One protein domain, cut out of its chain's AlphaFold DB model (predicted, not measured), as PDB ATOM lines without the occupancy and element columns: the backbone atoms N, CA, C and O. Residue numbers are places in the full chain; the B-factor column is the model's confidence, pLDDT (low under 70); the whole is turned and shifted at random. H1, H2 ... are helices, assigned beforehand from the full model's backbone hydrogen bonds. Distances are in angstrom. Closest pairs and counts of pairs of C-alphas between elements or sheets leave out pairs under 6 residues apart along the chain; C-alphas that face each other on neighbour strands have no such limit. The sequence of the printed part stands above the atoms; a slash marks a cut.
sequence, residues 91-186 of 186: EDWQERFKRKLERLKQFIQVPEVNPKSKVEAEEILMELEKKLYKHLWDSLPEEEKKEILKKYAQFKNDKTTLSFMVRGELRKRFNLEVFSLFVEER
ATOM      1  N   GLU A  91      34.070 -21.694 -22.197       76.44
ATOM      2  CA  GLU A  91      34.088 -21.123 -23.538       76.44
ATOM      3  C   GLU A  91      34.977 -21.996 -24.436       76.44
ATOM      4  O   GLU A  91      35.912 -22.650 -23.962       76.44
ATOM      5  N   ASP A  92      34.627 -22.087 -25.720       86.94
ATOM      6  CA  ASP A  92      35.364 -22.857 -26.733       86.94
ATOM      7  C   ASP A  92      35.602 -24.339 -26.396       86.94
ATOM      8  O   ASP A  92      36.568 -24.962 -26.845       86.94
ATOM      9  N   TRP A  93      34.701 -24.948 -25.618       91.56
ATOM     10  CA  TRP A  93      34.824 -26.352 -25.212       91.56
ATOM     11  C   TRP A  93      34.941 -27.307 -26.410       91.56
ATOM     12  O   TRP A  93      35.593 -28.340 -26.292       91.56
ATOM     13  N   GLN A  94      34.352 -26.961 -27.560       92.94
ATOM     14  CA  GLN A  94      34.434 -27.745 -28.797       92.94
ATOM     15  C   GLN A  94      35.864 -27.802 -29.335       92.94
ATOM     16  O   GLN A  94      36.343 -28.871 -29.706       92.94
ATOM     17  N   GLU A  95      36.553 -26.662 -29.350       91.94
ATOM     18  CA  GLU A  95      37.929 -26.576 -29.831       91.94
ATOM     19  C   GLU A  95      38.882 -27.270 -28.856       91.94
ATOM     20  O   GLU A  95      39.688 -28.108 -29.263       91.94
ATOM     21  N   ARG A  96      38.711 -27.033 -27.547       91.75
ATOM     22  CA  ARG A  96      39.453 -27.764 -26.503       91.75
ATOM     23  C   ARG A  96      39.263 -29.274 -26.644       91.75
ATOM     24  O   ARG A  96      40.236 -30.021 -26.622       91.75
ATOM     25  N   PHE A  97      38.026 -29.729 -26.833       94.19
ATOM     26  CA  PHE A  97      37.711 -31.143 -27.017       94.19
ATOM     27  C   PHE A  97      38.451 -31.736 -28.220       94.19
ATOM     28  O   PHE A  97      39.120 -32.758 -28.069       94.19
ATOM     29  N   LYS A  98      38.410 -31.075 -29.385       93.69
ATOM     30  CA  LYS A  98      39.133 -31.522 -30.587       93.69
ATOM     31  C   LYS A  98      40.634 -31.655 -30.333       93.69
ATOM     32  O   LYS A  98      41.199 -32.707 -30.626       93.69
ATOM     33  N   ARG A  99      41.268 -30.649 -29.718       93.19
ATOM     34  CA  ARG A  99      42.703 -30.701 -29.387       93.19
ATOM     35  C   ARG A  99      43.042 -31.872 -28.463       93.19
ATOM     36  O   ARG A  99      43.995 -32.602 -28.734       93.19
ATOM     37  N   LYS A 100      42.224 -32.115 -27.431       93.25
ATOM     38  CA  LYS A 100      42.377 -33.281 -26.544       93.25
ATOM     39  C   LYS A 100      42.242 -34.604 -27.292       93.25
ATOM     40  O   LYS A 100      43.023 -35.518 -27.036       93.25
ATOM     41  N   LEU A 101      41.287 -34.723 -28.216       94.75
ATOM     42  CA  LEU A 101      41.141 -35.932 -29.030       94.75
ATOM     43  C   LEU A 101      42.362 -36.168 -29.923       94.75
ATOM     44  O   LEU A 101      42.845 -37.297 -29.977       94.75
ATOM     45  N   GLU A 102      42.892 -35.130 -30.574       93.19
ATOM     46  CA  GLU A 102      44.109 -35.248 -31.391       93.19
ATOM     47  C   GLU A 102      45.311 -35.714 -30.567       93.19
ATOM     48  O   GLU A 102      46.075 -36.575 -31.002       93.19
ATOM     49  N   ARG A 103      45.443 -35.226 -29.330       92.19
ATOM     50  CA  ARG A 103      46.465 -35.715 -28.397       92.19
ATOM     51  C   ARG A 103      46.234 -37.172 -28.000       92.19
ATOM     52  O   ARG A 103      47.181 -37.951 -28.000       92.19
ATOM     53  N   LEU A 104      44.995 -37.571 -27.711       94.25
ATOM     54  CA  LEU A 104      44.656 -38.960 -27.371       94.25
ATOM     55  C   LEU A 104      44.934 -39.939 -28.523       94.25
ATOM     56  O   LEU A 104      45.407 -41.048 -28.269       94.25
ATOM     57  N   LYS A 105      44.701 -39.522 -29.776       94.00
ATOM     58  CA  LYS A 105      44.965 -40.326 -30.985       94.00
ATOM     59  C   LYS A 105      46.426 -40.754 -31.127       94.00
ATOM     60  O   LYS A 105      46.695 -41.762 -31.769       94.00
ATOM     61  N   GLN A 106      47.362 -40.030 -30.509       92.19
ATOM     62  CA  GLN A 106      48.787 -40.388 -30.512       92.19
ATOM     63  C   GLN A 106      49.086 -41.660 -29.704       92.19
ATOM     64  O   GLN A 106      50.146 -42.254 -29.876       92.19
ATOM     65  N   PHE A 107      48.166 -42.080 -28.830       93.06
ATOM     66  CA  PHE A 107      48.376 -43.193 -27.902       93.06
ATOM     67  C   PHE A 107      47.365 -44.326 -28.068       93.06
ATOM     68  O   PHE A 107      47.688 -45.478 -27.795       93.06
ATOM     69  N   ILE A 108      46.126 -44.015 -28.455       94.62
ATOM     70  CA  ILE A 108      45.042 -44.995 -28.575       94.62
ATOM     71  C   ILE A 108      44.176 -44.718 -29.800       94.62
ATOM     72  O   ILE A 108      44.080 -43.590 -30.277       94.62
ATOM     73  N   GLN A 109      43.458 -45.744 -30.260       93.19
ATOM     74  CA  GLN A 109      42.396 -45.551 -31.239       93.19
ATOM     75  C   GLN A 109      41.236 -44.770 -30.605       93.19
ATOM     76  O   GLN A 109      40.642 -45.195 -29.610       93.19
ATOM     77  N   VAL A 110      40.906 -43.629 -31.206       92.94
ATOM     78  CA  VAL A 110      39.804 -42.762 -30.787       92.94
ATOM     79  C   VAL A 110      38.674 -42.883 -31.816       92.94
ATOM     80  O   VAL A 110      38.933 -42.673 -33.001       92.94
ATOM     81  N   PRO A 111      37.442 -43.238 -31.408       90.56
ATOM     82  CA  PRO A 111      36.302 -43.288 -32.317       90.56
ATOM     83  C   PRO A 111      35.919 -41.886 -32.797       90.56
ATOM     84  O   PRO A 111      36.154 -40.895 -32.104       90.56
ATOM     85  N   GLU A 112      35.282 -41.809 -33.962       90.38
ATOM     86  CA  GLU A 112      34.661 -40.570 -34.418       90.38
ATOM     87  C   GLU A 112      33.465 -40.240 -33.517       90.38
ATOM     88  O   GLU A 112      32.549 -41.045 -33.339       90.38
ATOM     89  N   VAL A 113      33.514 -39.071 -32.882       92.12
ATOM     90  CA  VAL A 113      32.543 -38.633 -31.878       92.12
ATOM     91  C   VAL A 113      32.216 -37.163 -32.094       92.12
ATOM     92  O   VAL A 113      33.107 -36.347 -32.323       92.12
ATOM     93  N   ASN A 114      30.935 -36.818 -31.986       91.31
ATOM     94  CA  ASN A 114      30.454 -35.444 -32.108       91.31
ATOM     95  C   ASN A 114      29.530 -35.111 -30.922       91.31
ATOM     96  O   ASN A 114      28.310 -35.259 -31.041       91.31
ATOM     97  N   PRO A 115      30.091 -34.742 -29.754       92.62
ATOM     98  CA  PRO A 115      29.297 -34.438 -28.569       92.62
ATOM     99  C   PRO A 115      28.363 -33.248 -28.810       92.62
ATOM    100  O   PRO A 115      28.763 -32.218 -29.352       92.62
ATOM    101  N   LYS A 116      27.123 -33.358 -28.335       92.25
ATOM    102  CA  LYS A 116      26.091 -32.313 -28.431       92.25
ATOM    103  C   LYS A 116      26.151 -31.319 -27.275       92.25
ATOM    104  O   LYS A 116      25.460 -30.303 -27.292       92.25
ATOM    105  N   SER A 117      26.953 -31.602 -26.251       91.44
ATOM    106  CA  SER A 117      27.119 -30.734 -25.090       91.44
ATOM    107  C   SER A 117      28.518 -30.844 -24.488       91.44
ATOM    108  O   SER A 117      29.187 -31.868 -24.613       91.44
ATOM    109  N   LYS A 118      28.925 -29.817 -23.731       90.00
ATOM    110  CA  LYS A 118      30.170 -29.839 -22.943       90.00
ATOM    111  C   LYS A 118      30.233 -31.005 -21.945       90.00
ATOM    112  O   LYS A 118      31.310 -31.497 -21.641       90.00
ATOM    113  N   VAL A 119      29.079 -31.421 -21.412       89.62
ATOM    114  CA  VAL A 119      28.994 -32.507 -20.424       89.62
ATOM    115  C   VAL A 119      29.287 -33.834 -21.103       89.62
ATOM    116  O   VAL A 119      30.137 -34.580 -20.636       89.62
ATOM    117  N   GLU A 120      28.644 -34.076 -22.242       92.25
ATOM    118  CA  GLU A 120      28.891 -35.260 -23.061       92.25
ATOM    119  C   GLU A 120      30.350 -35.314 -23.539       92.25
ATOM    120  O   GLU A 120      30.989 -36.358 -23.462       92.25
ATOM    121  N   ALA A 121      30.913 -34.176 -23.955       93.25
ATOM    122  CA  ALA A 121      32.314 -34.079 -24.346       93.25
ATOM    123  C   ALA A 121      33.274 -34.464 -23.202       93.25
ATOM    124  O   ALA A 121      34.198 -35.248 -23.412       93.25
ATOM    125  N   GLU A 122      33.038 -33.974 -21.981       92.62
ATOM    126  CA  GLU A 122      33.832 -34.366 -20.809       92.62
ATOM    127  C   GLU A 122      33.674 -35.854 -20.482       92.62
ATOM    128  O   GLU A 122      34.660 -36.523 -20.187       92.62
ATOM    129  N   GLU A 123      32.457 -36.400 -20.554       92.12
ATOM    130  CA  GLU A 123      32.220 -37.827 -20.312       92.12
ATOM    131  C   GLU A 123      32.967 -38.701 -21.326       92.12
ATOM    132  O   GLU A 123      33.605 -39.683 -20.937       92.12
ATOM    133  N   ILE A 124      32.982 -38.301 -22.600       94.88
ATOM    134  CA  ILE A 124      33.772 -38.969 -23.637       94.88
ATOM    135  C   ILE A 124      35.267 -38.900 -23.309       94.88
ATOM    136  O   ILE A 124      35.935 -39.936 -23.345       94.88
ATOM    137  N   LEU A 125      35.803 -37.724 -22.950       94.44
ATOM    138  CA  LEU A 125      37.214 -37.600 -22.559       94.44
ATOM    139  C   LEU A 125      37.546 -38.484 -21.354       94.44
ATOM    140  O   LEU A 125      38.565 -39.169 -21.372       94.44
ATOM    141  N   MET A 126      36.677 -38.534 -20.341       91.75
ATOM    142  CA  MET A 126      36.868 -39.385 -19.164       91.75
ATOM    143  C   MET A 126      36.918 -40.876 -19.527       91.75
ATOM    144  O   MET A 126      37.737 -41.617 -18.974       91.75
ATOM    145  N   GLU A 127      36.062 -41.338 -20.440       94.31
ATOM    146  CA  GLU A 127      36.072 -42.730 -20.902       94.31
ATOM    147  C   GLU A 127      37.303 -43.049 -21.759       94.31
ATOM    148  O   GLU A 127      37.935 -44.096 -21.574       94.31
ATOM    149  N   LEU A 128      37.705 -42.142 -22.653       95.88
ATOM    150  CA  LEU A 128      38.932 -42.296 -23.436       95.88
ATOM    151  C   LEU A 128      40.175 -42.284 -22.543       95.88
ATOM    152  O   LEU A 128      41.065 -43.111 -22.726       95.88
ATOM    153  N   GLU A 129      40.209 -41.435 -21.516       94.06
ATOM    154  CA  GLU A 129      41.298 -41.393 -20.544       94.06
ATOM    155  C   GLU A 129      41.401 -42.720 -19.763       94.06
ATOM    156  O   GLU A 129      42.496 -43.215 -19.487       94.06
ATOM    157  N   LYS A 130      40.277 -43.361 -19.415       94.19
ATOM    158  CA  LYS A 130      40.303 -44.710 -18.812       94.19
ATOM    159  C   LYS A 130      40.915 -45.740 -19.757       94.19
ATOM    160  O   LYS A 130      41.753 -46.526 -19.313       94.19
ATOM    161  N   LYS A 131      40.526 -45.723 -21.036       95.62
ATOM    162  CA  LYS A 131      41.092 -46.617 -22.060       95.62
ATOM    163  C   LYS A 131      42.588 -46.378 -22.244       95.62
ATOM    164  O   LYS A 131      43.341 -47.347 -22.266       95.62
ATOM    165  N   LEU A 132      43.014 -45.116 -22.281       96.19
ATOM    166  CA  LEU A 132      44.417 -44.719 -22.361       96.19
ATOM    167  C   LEU A 132      45.232 -45.326 -21.222       96.19
ATOM    168  O   LEU A 132      46.179 -46.058 -21.477       96.19
ATOM    169  N   TYR A 133      44.863 -45.075 -19.962       96.12
ATOM    170  CA  TYR A 133      45.656 -45.598 -18.844       96.12
ATOM    171  C   TYR A 133      45.646 -47.118 -18.765       96.12
ATOM    172  O   TYR A 133      46.641 -47.691 -18.330       96.12
ATOM    173  N   LYS A 134      44.554 -47.767 -19.182       95.94
ATOM    174  CA  LYS A 134      44.534 -49.223 -19.301       95.94
ATOM    175  C   LYS A 134      45.548 -49.690 -20.347       95.94
ATOM    176  O   LYS A 134      46.377 -50.527 -20.027       95.94
ATOM    177  N   HIS A 135      45.531 -49.102 -21.544       96.00
ATOM    178  CA  HIS A 135      46.488 -49.422 -22.600       96.00
ATOM    179  C   HIS A 135      47.937 -49.195 -22.149       96.00
ATOM    180  O   HIS A 135      48.765 -50.089 -22.282       96.00
ATOM    181  N   LEU A 136      48.233 -48.040 -21.546       95.88
ATOM    182  CA  LEU A 136      49.573 -47.731 -21.043       95.88
ATOM    183  C   LEU A 136      50.019 -48.707 -19.961       95.88
ATOM    184  O   LEU A 136      51.161 -49.143 -19.984       95.88
ATOM    185  N   TRP A 137      49.130 -49.057 -19.029       96.50
ATOM    186  CA  TRP A 137      49.434 -50.057 -18.017       96.50
ATOM    187  C   TRP A 137      49.722 -51.413 -18.653       96.50
ATOM    188  O   TRP A 137      50.750 -52.007 -18.354       96.50
ATOM    189  N   ASP A 138      48.854 -51.890 -19.543       95.94
ATOM    190  CA  ASP A 138      48.971 -53.214 -20.152       95.94
ATOM    191  C   ASP A 138      50.260 -53.343 -20.981       95.94
ATOM    192  O   ASP A 138      50.919 -54.381 -20.894       95.94
ATOM    193  N   SER A 139      50.673 -52.264 -21.658       94.81
ATOM    194  CA  SER A 139      51.904 -52.172 -22.455       94.81
ATOM    195  C   SER A 139      53.204 -52.110 -21.641       94.81
ATOM    196  O   SER A 139      54.276 -52.280 -22.219       94.81
ATOM    197  N   LEU A 140      53.158 -51.869 -20.323       95.75
ATOM    198  CA  LEU A 140      54.373 -51.857 -19.500       95.75
ATOM    199  C   LEU A 140      54.933 -53.275 -19.270       95.75
ATOM    200  O   LEU A 140      54.156 -54.205 -19.004       95.75
ATOM    201  N   PRO A 141      56.271 -53.436 -19.249       96.75
ATOM    202  CA  PRO A 141      56.915 -54.656 -18.778       96.75
ATOM    203  C   PRO A 141      56.499 -55.016 -17.347       96.75
ATOM    204  O   PRO A 141      56.250 -54.144 -16.512       96.75
ATOM    205  N   GLU A 142      56.474 -56.312 -17.036       96.75
ATOM    206  CA  GLU A 142      56.046 -56.800 -15.718       96.75
ATOM    207  C   GLU A 142      56.926 -56.268 -14.573       96.75
ATOM    208  O   GLU A 142      56.424 -55.945 -13.496       96.75
ATOM    209  N   GLU A 143      58.227 -56.094 -14.810       96.50
ATOM    210  CA  GLU A 143      59.133 -55.503 -13.820       96.50
ATOM    211  C   GLU A 143      58.786 -54.039 -13.517       96.50
ATOM    212  O   GLU A 143      58.703 -53.652 -12.351       96.50
ATOM    213  N   GLU A 144      58.448 -53.239 -14.530       96.19
ATOM    214  CA  GLU A 144      58.014 -51.854 -14.311       96.19
ATOM    215  C   GLU A 144      56.682 -51.779 -13.554       96.19
ATOM    216  O   GLU A 144      56.505 -50.934 -12.667       96.19
ATOM    217  N   LYS A 145      55.747 -52.691 -13.852       96.88
ATOM    218  CA  LYS A 145      54.486 -52.810 -13.105       96.88
ATOM    219  C   LYS A 145      54.758 -53.094 -11.628       96.88
ATOM    220  O   LYS A 145      54.198 -52.413 -10.761       96.88
ATOM    221  N   LYS A 146      55.650 -54.045 -11.324       96.44
ATOM    222  CA  LYS A 146      56.062 -54.368  -9.947       96.44
ATOM    223  C   LYS A 146      56.702 -53.174  -9.249       96.44
ATOM    224  O   LYS A 146      56.366 -52.908  -8.094       96.44
ATOM    225  N   GLU A 147      57.578 -52.433  -9.920       96.81
ATOM    226  CA  GLU A 147      58.206 -51.235  -9.357       96.81
ATOM    227  C   GLU A 147      57.180 -50.160  -8.988       96.81
ATOM    228  O   GLU A 147      57.219 -49.617  -7.878       96.81
ATOM    229  N   ILE A 148      56.226 -49.886  -9.882       96.12
ATOM    230  CA  ILE A 148      55.150 -48.918  -9.634       96.12
ATOM    231  C   ILE A 148      54.296 -49.370  -8.441       96.12
ATOM    232  O   ILE A 148      54.026 -48.578  -7.531       96.12
ATOM    233  N   LEU A 149      53.908 -50.646  -8.391       95.88
ATOM    234  CA  LEU A 149      53.125 -51.185  -7.276       95.88
ATOM    235  C   LEU A 149      53.906 -51.160  -5.957       95.88
ATOM    236  O   LEU A 149      53.335 -50.817  -4.923       95.88
ATOM    237  N   LYS A 150      55.212 -51.448  -5.983       96.19
ATOM    238  CA  LYS A 150      56.094 -51.362  -4.811       96.19
ATOM    239  C   LYS A 150      56.201 -49.923  -4.305       96.19
ATOM    240  O   LYS A 150      56.055 -49.695  -3.104       96.19
ATOM    241  N   LYS A 151      56.371 -48.949  -5.207       94.50
ATOM    242  CA  LYS A 151      56.405 -47.512  -4.885       94.50
ATOM    243  C   LYS A 151      55.137 -47.064  -4.154       94.50
ATOM    244  O   LYS A 151      55.219 -46.301  -3.195       94.50
ATOM    245  N   TYR A 152      53.972 -47.567  -4.565       95.25
ATOM    246  CA  TYR A 152      52.672 -47.196  -3.993       95.25
ATOM    247  C   TYR A 152      52.072 -48.241  -3.038       95.25
ATOM    248  O   TYR A 152      50.905 -48.124  -2.657       95.25
ATOM    249  N   ALA A 153      52.865 -49.208  -2.563       93.12
ATOM    250  CA  ALA A 153      52.399 -50.317  -1.721       93.12
ATOM    251  C   ALA A 153      51.702 -49.857  -0.428       93.12
ATOM    252  O   ALA A 153      50.817 -50.533   0.096       93.12
ATOM    253  N   GLN A 154      52.048 -48.667   0.065       90.94
ATOM    254  CA  GLN A 154      51.434 -48.040   1.234       90.94
ATOM    255  C   GLN A 154      49.934 -47.703   1.071       90.94
ATOM    256  O   GLN A 154      49.258 -47.454   2.073       90.94
ATOM    257  N   PHE A 155      49.413 -47.727  -0.163       93.75
ATOM    258  CA  PHE A 155      47.999 -47.530  -0.505       93.75
ATOM    259  C   PHE A 155      47.276 -48.836  -0.879       93.75
ATOM    260  O   PHE A 155      46.110 -48.788  -1.252       93.75
ATOM    261  N   LYS A 156      47.914 -50.012  -0.763       90.56
ATOM    262  CA  LYS A 156      47.362 -51.300  -1.242       90.56
ATOM    263  C   LYS A 156      45.972 -51.664  -0.699       90.56
ATOM    264  O   LYS A 156      45.215 -52.354  -1.374       90.56
ATOM    265  N   ASN A 157      45.636 -51.188   0.500       90.50
ATOM    266  CA  ASN A 157      44.345 -51.444   1.146       90.50
ATOM    267  C   ASN A 157      43.231 -50.493   0.664       90.50
ATOM    268  O   ASN A 157      42.068 -50.706   0.989       90.50
ATOM    269  N   ASP A 158      43.567 -49.463  -0.113       92.06
ATOM    270  CA  ASP A 158      42.624 -48.554  -0.758       92.06
ATOM    271  C   ASP A 158      42.840 -48.597  -2.272       92.06
ATOM    272  O   ASP A 158      43.658 -47.866  -2.834       92.06
ATOM    273  N   LYS A 159      42.069 -49.454  -2.950       92.12
ATOM    274  CA  LYS A 159      42.141 -49.612  -4.410       92.12
ATOM    275  C   LYS A 159      41.883 -48.303  -5.163       92.12
ATOM    276  O   LYS A 159      42.445 -48.114  -6.239       92.12
ATOM    277  N   THR A 160      41.062 -47.405  -4.612       93.19
ATOM    278  CA  THR A 160      40.723 -46.126  -5.259       93.19
ATOM    279  C   THR A 160      41.934 -45.206  -5.244       93.19
ATOM    280  O   THR A 160      42.348 -44.706  -6.290       93.19
ATOM    281  N   THR A 161      42.538 -45.039  -4.068       94.44
ATOM    282  CA  THR A 161      43.742 -44.224  -3.908       94.44
ATOM    283  C   THR A 161      44.924 -44.844  -4.645       94.44
ATOM    284  O   THR A 161      45.619 -44.133  -5.362       94.44
ATOM    285  N   LEU A 162      45.127 -46.163  -4.565       95.75
ATOM    286  CA  LEU A 162      46.189 -46.842  -5.310       95.75
ATOM    287  C   LEU A 162      46.057 -46.603  -6.820       95.75
ATOM    288  O   LEU A 162      47.022 -46.178  -7.449       95.75
ATOM    289  N   SER A 163      44.868 -46.823  -7.389       95.00
ATOM    290  CA  SER A 163      44.607 -46.581  -8.814       95.00
ATOM    291  C   SER A 163      44.893 -45.128  -9.202       95.00
ATOM    292  O   SER A 163      45.546 -44.872 -10.211       95.00
ATOM    293  N   PHE A 164      44.491 -44.169  -8.365       95.12
ATOM    294  CA  PHE A 164      44.784 -42.752  -8.573       95.12
ATOM    295  C   PHE A 164      46.292 -42.453  -8.582       95.12
ATOM    296  O   PHE A 164      46.777 -41.770  -9.482       95.12
ATOM    297  N   MET A 165      47.050 -43.022  -7.641       96.31
ATOM    298  CA  MET A 165      48.506 -42.854  -7.590       96.31
ATOM    299  C   MET A 165      49.209 -43.479  -8.804       96.31
ATOM    300  O   MET A 165      50.137 -42.874  -9.343       96.31
ATOM    301  N   VAL A 166      48.756 -44.659  -9.244       96.00
ATOM    302  CA  VAL A 166      49.287 -45.355 -10.426       96.00
ATOM    303  C   VAL A 166      48.994 -44.567 -11.702       96.00
ATOM    304  O   VAL A 166      49.911 -44.341 -12.486       96.00
ATOM    305  N   ARG A 167      47.761 -44.077 -11.900       94.94
ATOM    306  CA  ARG A 167      47.406 -43.265 -13.081       94.94
ATOM    307  C   ARG A 167      48.264 -42.006 -13.179       94.94
ATOM    308  O   ARG A 167      48.803 -41.733 -14.245       94.94
ATOM    309  N   GLY A 168      48.482 -41.307 -12.067       94.38
ATOM    310  CA  GLY A 168      49.370 -40.146 -12.067       94.38
ATOM    311  C   GLY A 168      50.841 -40.495 -12.346       94.38
ATOM    312  O   GLY A 168      51.581 -39.683 -12.903       94.38
ATOM    313  N   GLU A 169      51.306 -41.690 -11.971       95.44
ATOM    314  CA  GLU A 169      52.655 -42.153 -12.327       95.44
ATOM    315  C   GLU A 169      52.777 -42.402 -13.827       95.44
ATOM    316  O   GLU A 169      53.730 -41.929 -14.441       95.44
ATOM    317  N   LEU A 170      51.794 -43.087 -14.417       95.44
ATOM    318  CA  LEU A 170      51.725 -43.298 -15.860       95.44
ATOM    319  C   LEU A 170      51.673 -41.957 -16.593       95.44
ATOM    320  O   LEU A 170      52.464 -41.732 -17.504       95.44
ATOM    321  N   ARG A 171      50.826 -41.025 -16.141       93.44
ATOM    322  CA  ARG A 171      50.743 -39.678 -16.717       93.44
ATOM    323  C   ARG A 171      52.114 -39.012 -16.771       93.44
ATOM    324  O   ARG A 171      52.520 -38.527 -17.821       93.44
ATOM    325  N   LYS A 172      52.847 -39.037 -15.653       92.56
ATOM    326  CA  LYS A 172      54.190 -38.455 -15.567       92.56
ATOM    327  C   LYS A 172      55.192 -39.161 -16.485       92.56
ATOM    328  O   LYS A 172      55.944 -38.482 -17.174       92.56
ATOM    329  N   ARG A 173      55.216 -40.498 -16.491       93.00
ATOM    330  CA  ARG A 173      56.156 -41.295 -17.302       93.00
ATOM    331  C   ARG A 173      55.983 -41.054 -18.798       93.00
ATOM    332  O   ARG A 173      56.972 -40.927 -19.505       93.00
ATOM    333  N   PHE A 174      54.739 -40.945 -19.254       91.75
ATOM    334  CA  PHE A 174      54.405 -40.728 -20.661       91.75
ATOM    335  C   PHE A 174      54.236 -39.243 -21.024       91.75
ATOM    336  O   PHE A 174      53.773 -38.935 -22.119       91.75
ATOM    337  N   ASN A 175      54.605 -38.324 -20.119       90.62
ATOM    338  CA  ASN A 175      54.486 -36.872 -20.284       90.62
ATOM    339  C   ASN A 175      53.104 -36.428 -20.803       90.62
ATOM    340  O   ASN A 175      52.977 -35.601 -21.706       90.62
ATOM    341  N   LEU A 176      52.060 -37.032 -20.246       91.25
ATOM    342  CA  LEU A 176      50.686 -36.776 -20.637       91.25
ATOM    343  C   LEU A 176      50.138 -35.547 -19.919       91.25
ATOM    344  O   LEU A 176      50.373 -35.324 -18.728       91.25
ATOM    345  N   GLU A 177      49.325 -34.789 -20.635       89.19
ATOM    346  CA  GLU A 177      48.512 -33.738 -20.042       89.19
ATOM    347  C   GLU A 177      47.257 -34.295 -19.347       89.19
ATOM    348  O   GLU A 177      46.966 -35.494 -19.363       89.19
ATOM    349  N   VAL A 178      46.491 -33.402 -18.718       88.31
ATOM    350  CA  VAL A 178      45.182 -33.745 -18.155       88.31
ATOM    351  C   VAL A 178      44.127 -33.676 -19.258       88.31
ATOM    352  O   VAL A 178      43.905 -32.614 -19.843       88.31
ATOM    353  N   PHE A 179      43.437 -34.787 -19.511       89.94
ATOM    354  CA  PHE A 179      42.366 -34.873 -20.509       89.94
ATOM    355  C   PHE A 179      41.013 -34.491 -19.899       89.94
ATOM    356  O   PHE A 179      40.152 -35.334 -19.667       89.94
ATOM    357  N   SER A 180      40.846 -33.205 -19.593       88.50
ATOM    358  CA  SER A 180      39.600 -32.626 -19.077       88.50
ATOM    359  C   SER A 180      39.401 -31.242 -19.689       88.50
ATOM    360  O   SER A 180      40.360 -30.479 -19.808       88.50
ATOM    361  N   LEU A 181      38.166 -30.897 -20.051       88.12
ATOM    362  CA  LEU A 181      37.817 -29.587 -20.626       88.12
ATOM    363  C   LEU A 181      37.997 -28.436 -19.626       88.12
ATOM    364  O   LEU A 181      38.153 -27.277 -20.016       88.12
ATOM    365  N   PHE A 182      37.982 -28.774 -18.338       83.56
ATOM    366  CA  PHE A 182      37.987 -27.847 -17.206       83.56
ATOM    367  C   PHE A 182      39.389 -27.620 -16.634       83.56
ATOM    368  O   PHE A 182      39.542 -27.040 -15.561       83.56
ATOM    369  N   VAL A 183      40.416 -28.114 -17.326       80.31
ATOM    370  CA  VAL A 183      41.816 -27.932 -16.955       80.31
ATOM    371  C   VAL A 183      42.529 -27.246 -18.110       80.31
ATOM    372  O   VAL A 183      42.545 -27.760 -19.225       80.31
ATOM    373  N   GLU A 184      43.116 -26.082 -17.842       66.94
ATOM    374  CA  GLU A 184      43.817 -25.306 -18.864       66.94
ATOM    375  C   GLU A 184      45.083 -26.014 -19.374       66.94
ATOM    376  O   GLU A 184      45.854 -26.625 -18.612       66.94
ATOM    377  N   GLU A 185      45.265 -25.908 -20.692       63.06
ATOM    378  CA  GLU A 185      46.432 -26.350 -21.457       63.06
ATOM    379  C   GLU A 185      47.574 -25.343 -21.245       63.06
ATOM    380  O   GLU A 185      47.315 -24.151 -21.089       63.06
ATOM    381  N   ARG A 186      48.822 -25.814 -21.182       54.41
ATOM    382  CA  ARG A 186      50.015 -24.953 -21.197       54.41
ATOM    383  C   ARG A 186      50.758 -25.160 -22.501       54.41
ATOM    384  O   ARG A 186      50.796 -26.333 -22.936       54.41
TER     385      ARG A 186
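AT A GLANCE: This is residues 91 to 186 of the 186 residues of an uncharacterized protein of Thermocrinis sp (UniProt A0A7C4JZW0). The long helix H2 forms the backbone of an elongated model, with H1 side by side with it and H4 crossing it near residues 133 to 137. H3 follows past H2's last residue, and residues 174 to 186 form a tail. The 96 printed residues hold four named helices, H1 to H4 in chain order, and no named strand: all helix. The whole is only just compact, close to loose, with a radius of gyration of the C-alphas of 14.8 A and spans of 42 by 23 by 23 A.

IN THESE COORDINATES: H1, residues 93 to 105, begins at C-alpha 93 (34.824, -26.352, -25.212) and is 18.2 A long. H2, residues 118 to 139, is 31.2 A; H3, residues 142 to 151, 14.3 A; H4, residues 159 to 173, 20.8 A, ending at (56.156, -41.295, -17.302).

HOW THE PARTS SIT: H1 and H2 touch, the same way at a shallow tilt of 14 degrees; their closest C-alphas, Trp 93 and Lys 118, are 6.2 A apart. H2 touches H4 about perpendicular, 80 degrees, with residues 133 to 137 alone, closest C-alphas Tyr 133 and Arg 167, 6.5 A. H3 and H4 only just touch, with 3 pairs of C-alphas within 8 A, closest Ile 148 and Val 166, 6.9 A. H1 is apart from H3 and H4. In each helix every O i to N i+4 pair is within hydrogen-bond range.

THE WHOLE: The farthest C-alphas, Glu 91 and Glu 143, are 43.6 A apart. The printed part has no cut; the link H1 to H2 is long. Residues 184 to 186 are under pLDDT 70.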